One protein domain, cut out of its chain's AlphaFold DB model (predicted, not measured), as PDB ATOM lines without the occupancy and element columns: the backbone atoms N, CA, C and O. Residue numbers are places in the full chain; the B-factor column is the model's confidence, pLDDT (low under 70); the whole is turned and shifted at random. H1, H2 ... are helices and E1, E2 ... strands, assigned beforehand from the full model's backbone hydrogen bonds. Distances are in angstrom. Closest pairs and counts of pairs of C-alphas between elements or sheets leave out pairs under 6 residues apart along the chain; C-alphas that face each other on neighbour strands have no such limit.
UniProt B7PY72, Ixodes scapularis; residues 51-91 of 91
ATOM      1  N   TYR A  51      27.634  -7.236   3.128       89.00
ATOM      2  CA  TYR A  51      26.174  -7.300   3.314       89.00
ATOM      3  C   TYR A  51      25.734  -8.270   4.419       89.00
ATOM      4  O   TYR A  51      24.843  -7.954   5.200       89.00
ATOM      5  N   ARG A  52      26.416  -9.415   4.562       89.06
ATOM      6  CA  ARG A  52      26.167 -10.368   5.657       89.06
ATOM      7  C   ARG A  52      26.384  -9.750   7.044       89.06
ATOM      8  O   ARG A  52      25.619 -10.043   7.955       89.06
ATOM      9  N   GLN A  53      27.409  -8.913   7.213       87.25
ATOM     10  CA  GLN A  53      27.683  -8.236   8.487       87.25
ATOM     11  C   GLN A  53      26.575  -7.232   8.806       87.25
ATOM     12  O   GLN A  53      26.061  -7.234   9.916       87.25
ATOM     13  N   ILE A  54      26.146  -6.457   7.806       89.50
ATOM     14  CA  ILE A  54      25.040  -5.500   7.945       89.50
ATOM     15  C   ILE A  54      23.744  -6.224   8.321       89.50
ATOM     16  O   ILE A  54      23.044  -5.790   9.229       89.50
ATOM     17  N   PHE A  55      23.439  -7.344   7.661       94.50
ATOM     18  CA  PHE A  55      22.235  -8.121   7.948       94.50
ATOM     19  C   PHE A  55      22.240  -8.693   9.371       94.50
ATOM     20  O   PHE A  55      21.238  -8.599  10.074       94.50
ATOM     21  N   LEU A  56      23.371  -9.239   9.827       92.75
ATOM     22  CA  LEU A  56      23.510  -9.728  11.202       92.75
ATOM     23  C   LEU A  56      23.383  -8.596  12.229       92.75
ATOM     24  O   LEU A  56      22.701  -8.766  13.236       92.75
ATOM     25  N   GLU A  57      23.997  -7.438  11.969       89.94
ATOM     26  CA  GLU A  57      23.864  -6.252  12.823       89.94
ATOM     27  C   GLU A  57      22.409  -5.778  12.906       89.94
ATOM     28  O   GLU A  57      21.922  -5.491  14.000       89.94
ATOM     29  N   LEU A  58      21.702  -5.753  11.771       93.12
ATOM     30  CA  LEU A  58      20.287  -5.403  11.701       93.12
ATOM     31  C   LEU A  58      19.434  -6.386  12.506       93.12
ATOM     32  O   LEU A  58      18.637  -5.957  13.335       93.12
ATOM     33  N   MET A  59      19.622  -7.692  12.304       96.25
ATOM     34  CA  MET A  59      18.893  -8.723  13.047       96.25
ATOM     35  C   MET A  59      19.123  -8.596  14.553       96.25
ATOM     36  O   MET A  59      18.169  -8.667  15.328       96.25
ATOM     37  N   LEU A  60      20.363  -8.343  14.976       93.25
ATOM     38  CA  LEU A  60      20.684  -8.111  16.381       93.25
ATOM     39  C   LEU A  60      19.975  -6.861  16.920       93.25
ATOM     40  O   LEU A  60      19.359  -6.925  17.980       93.25
ATOM     41  N   HIS A  61      20.014  -5.744  16.186       90.19
ATOM     42  CA  HIS A  61      19.348  -4.502  16.592       90.19
ATOM     43  C   HIS A  61      17.837  -4.683  16.711       90.19
ATOM     44  O   HIS A  61      17.251  -4.258  17.705       90.19
ATOM     45  N   VAL A  62      17.208  -5.339  15.736       95.56
ATOM     46  CA  VAL A  62      15.772  -5.638  15.764       95.56
ATOM     47  C   VAL A  62      15.440  -6.531  16.955       95.56
ATOM     48  O   VAL A  62      14.525  -6.216  17.705       95.56
ATOM     49  N   THR A  63      16.217  -7.591  17.184       96.31
ATOM     50  CA  THR A  63      15.988  -8.525  18.297       96.31
ATOM     51  C   THR A  63      16.070  -7.819  19.648       96.31
ATOM     52  O   THR A  63      15.176  -7.977  20.477       96.31
ATOM     53  N   VAL A  64      17.102  -6.996  19.860       92.81
ATOM     54  CA  VAL A  64      17.252  -6.216  21.096       92.81
ATOM     55  C   VAL A  64      16.093  -5.234  21.260       92.81
ATOM     56  O   VAL A  64      15.521  -5.165  22.341       92.81
ATOM     57  N   ASN A  65      15.698  -4.519  20.203       91.56
ATOM     58  CA  ASN A  65      14.571  -3.584  20.276       91.56
ATOM     59  C   ASN A  65      13.254  -4.295  20.601       91.56
ATOM     60  O   ASN A  65      12.517  -3.838  21.469       91.56
ATOM     61  N   VAL A  66      12.973  -5.433  19.962       94.69
ATOM     62  CA  VAL A  66      11.781  -6.240  20.255       94.69
ATOM     63  C   VAL A  66      11.803  -6.728  21.702       94.69
ATOM     64  O   VAL A  66      10.796  -6.606  22.394       94.69
ATOM     65  N   ALA A  67      12.945  -7.218  22.191       92.69
ATOM     66  CA  ALA A  67      13.087  -7.658  23.575       92.69
ATOM     67  C   ALA A  67      12.869  -6.507  24.573       92.69
ATOM     68  O   ALA A  67      12.128  -6.667  25.542       92.69
ATOM     69  N   VAL A  68      13.459  -5.336  24.317       90.06
ATOM     70  CA  VAL A  68      13.283  -4.138  25.153       90.06
ATOM     71  C   VAL A  68      11.826  -3.685  25.154       90.06
ATOM     72  O   VAL A  68      11.279  -3.449  26.226       90.06
ATOM     73  N   MET A  69      11.170  -3.627  23.992       89.62
ATOM     74  CA  MET A  69       9.750  -3.268  23.893       89.62
ATOM     75  C   MET A  69       8.855  -4.281  24.609       89.62
ATOM     76  O   MET A  69       7.928  -3.897  25.317       89.62
ATOM     77  N   HIS A  70       9.154  -5.574  24.482       90.88
ATOM     78  CA  HIS A  70       8.428  -6.624  25.185       90.88
ATOM     79  C   HIS A  70       8.568  -6.487  26.705       90.88
ATOM     80  O   HIS A  70       7.576  -6.584  27.427       90.88
ATOM     81  N   LEU A  71       9.780  -6.234  27.206       88.12
ATOM     82  CA  LEU A  71       9.997  -5.961  28.625       88.12
ATOM     83  C   LEU A  71       9.282  -4.678  29.051       88.12
ATOM     84  O   LEU A  71       8.620  -4.675  30.076       88.12
ATOM     85  N   PHE A  72       9.354  -3.609  28.263       85.44
ATOM     86  CA  PHE A  72       8.720  -2.328  28.578       85.44
ATOM     87  C   PHE A  72       7.194  -2.430  28.706       85.44
ATOM     88  O   PHE A  72       6.603  -1.787  29.571       85.44
ATOM     89  N   LEU A  73       6.548  -3.246  27.867       86.00
ATOM     90  CA  LEU A  73       5.098  -3.440  27.905       86.00
ATOM     91  C   LEU A  73       4.648  -4.371  29.039       86.00
ATOM     92  O   LEU A  73       3.590  -4.140  29.616       86.00
ATOM     93  N   ASN A  74       5.435  -5.403  29.360       85.62
ATOM     94  CA  ASN A  74       5.014  -6.467  30.280       85.62
ATOM     95  C   ASN A  74       5.631  -6.378  31.685       85.62
ATOM     96  O   ASN A  74       5.125  -6.999  32.619       85.62
ATOM     97  N   LYS A  75       6.740  -5.651  31.857       81.12
ATOM     98  CA  LYS A  75       7.417  -5.458  33.144       81.12
ATOM     99  C   LYS A  75       7.298  -4.011  33.594       81.12
ATOM    100  O   LYS A  75       8.125  -3.161  33.272       81.12
ATOM    101  N   THR A  76       6.282  -3.772  34.408       79.81
ATOM    102  CA  THR A  76       6.185  -2.588  35.256       79.81
ATOM    103  C   THR A  76       6.770  -2.882  36.633       79.81
ATOM    104  O   THR A  76       6.754  -4.028  37.087       79.81
ATOM    105  N   PHE A  77       7.278  -1.857  37.304       79.88
ATOM    106  CA  PHE A  77       7.787  -1.962  38.667       79.88
ATOM    107  C   PHE A  77       7.228  -0.820  39.524       79.88
ATOM    108  O   PHE A  77       6.782   0.200  39.003       79.88
ATOM    109  N   MET A  78       7.216  -1.020  40.838       77.69
ATOM    110  CA  MET A  78       6.781  -0.019  41.810       77.69
ATOM    111  C   MET A  78       7.953   0.256  42.743       77.69
ATOM    112  O   MET A  78       8.626  -0.683  43.175       77.69
ATOM    113  N   TRP A  79       8.223   1.526  43.024       73.56
ATOM    114  CA  TRP A  79       9.188   1.896  44.055       73.56
ATOM    115  C   TRP A  79       8.529   1.774  45.427       73.56
ATOM    116  O   TRP A  79       7.396   2.208  45.610       73.56
ATOM    117  N   GLU A  80       9.260   1.268  46.420       74.31
ATOM    118  CA  GLU A  80       8.786   1.255  47.815       74.31
ATOM    119  C   GLU A  80       8.482   2.672  48.338       74.31
ATOM    120  O   GLU A  80       7.662   2.848  49.234       74.31
ATOM    121  N   SER A  81       9.115   3.690  47.747       75.94
ATOM    122  CA  SER A  81       8.928   5.107  48.070       75.94
ATOM    123  C   SER A  81       7.643   5.724  47.502       75.94
ATOM    124  O   SER A  81       7.208   6.750  48.014       75.94
ATOM    125  N   ASP A  82       7.040   5.129  46.466       72.75
ATOM    126  CA  ASP A  82       5.757   5.565  45.895       72.75
ATOM    127  C   ASP A  82       4.957   4.347  45.383       72.75
ATOM    128  O   ASP A  82       5.002   4.006  44.197       72.75
ATOM    129  N   PRO A  83       4.215   3.667  46.277       69.12
ATOM    130  CA  PRO A  83       3.483   2.445  45.947       69.12
ATOM    131  C   PRO A  83       2.269   2.675  45.034       69.12
ATOM    132  O   PRO A  83       1.616   1.713  44.634       69.12
ATOM    133  N   SER A  84       1.928   3.932  44.741       68.75
ATOM    134  CA  SER A  84       0.721   4.297  43.996       68.75
ATOM    135  C   SER A  84       0.960   4.484  42.496       68.75
ATOM    136  O   SER A  84       0.011   4.404  41.711       68.75
ATOM    137  N   SER A  85       2.217   4.687  42.082       73.44
ATOM    138  CA  SER A  85       2.580   4.907  40.686       73.44
ATOM    139  C   SER A  85       3.260   3.678  40.078       73.44
ATOM    140  O   SER A  85       4.312   3.204  40.504       73.44
ATOM    141  N   VAL A  86       2.634   3.138  39.033       76.06
ATOM    142  CA  VAL A  86       3.216   2.065  38.226       76.06
ATOM    143  C   VAL A  86       4.253   2.691  37.296       76.06
ATOM    144  O   VAL A  86       3.891   3.380  36.343       76.06
ATOM    145  N   GLN A  87       5.538   2.455  37.560       77.19
ATOM    146  CA  GLN A  87       6.636   2.972  36.744       77.19
ATOM    147  C   GLN A  87       7.163   1.909  35.776       77.19
ATOM    148  O   GLN A  87       6.996   0.696  35.955       77.19
ATOM    149  N   ARG A  88       7.798   2.371  34.699       77.38
ATOM    150  CA  ARG A  88       8.482   1.524  33.717       77.38
ATOM    151  C   ARG A  88       9.969   1.824  33.782       77.38
ATOM    152  O   ARG A  88      10.367   2.943  34.066       77.38
ATOM    153  N   PHE A  89      10.812   0.818  33.552       76.56
ATOM    154  CA  PHE A  89      12.276   0.967  33.676       76.56
ATOM    155  C   PHE A  89      12.888   1.882  32.601       76.56
ATOM    156  O   PHE A  89      14.088   2.147  32.612       76.56
ATOM    157  N   MET A  90      12.070   2.327  31.652       64.62
ATOM    158  CA  MET A  90      12.419   3.246  30.587       64.62
ATOM    159  C   MET A  90      11.256   4.232  30.440       64.62
ATOM    160  O   MET A  90      10.127   3.773  30.322       64.62
ATOM    161  N   TRP A  91      11.545   5.537  30.433       54.41
ATOM    162  CA  TRP A  91      10.572   6.646  30.483       54.41
ATOM    163  C   TRP A  91       9.693   6.634  31.741       54.41
ATOM    164  O   TRP A  91       8.447   6.599  31.631       54.41
TER     165      TRP A  91
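Overview. This is residues 51 to 91 of the 91 residues of a protein of Ixodes scapularis (UniProt B7PY72). One long, unbent helix, H1, has a small hairpin of two strands, E1 and E2, at its far end, and the free part of the helix, residues 51 to 67, sticks out as a long arm. E1 leads away from the end of H1, and E2 folds back beside E1 toward that end. The printed part has 41 residues, with one named helix and two named strands in the order H1, E1, E2; the sheet, in the order E1 - E2, is antiparallel, and the class is mixed, helices and strands. The whole is extended, with a radius of gyration of the C-alphas of 15.5 A, and spans 49 by 14 by 12 A, a rod in outline.

Arrangement. Strand E1, residues 76 to 79, and strand E2, residues 82 to 88, form a hairpin of antiparallel neighbours, with 142 degrees between their directions. C-alphas 76 and 88 face each other at 5.0 A. N 77 and O 87 are within hydrogen-bond range at 2.9 A, as are N 87 and O 77 at 3.0 A. Helix H1, residues 51 to 74, has one pair of C-alphas within 8 A of E2, those of Phe 72 and Arg 88, 6.4 A apart. In H1 every O i to N i+4 pair is within hydrogen-bond range.

Along the chain. E2 runs 13.1 A from C-alpha 82 to C-alpha 88 at (8.482, 1.524, 33.717). E1 runs 10.3 A from C-alpha 76 to C-alpha 79. H1 runs 34.3 A from C-alpha 51 at (26.174, -7.300, 3.314) to C-alpha 74 at (5.014, -6.467, 30.280).

Size, cuts and confidence. The two C-alphas farthest apart, those of Tyr 51 and Ser 81, are 49.5 A apart. The printed part has no cut, and the links H1 to E1 and E1 to E2 are tight. Mean pLDDT of the printed part is 83.8; residues 83 to 84 and 90 to 91 are under 70.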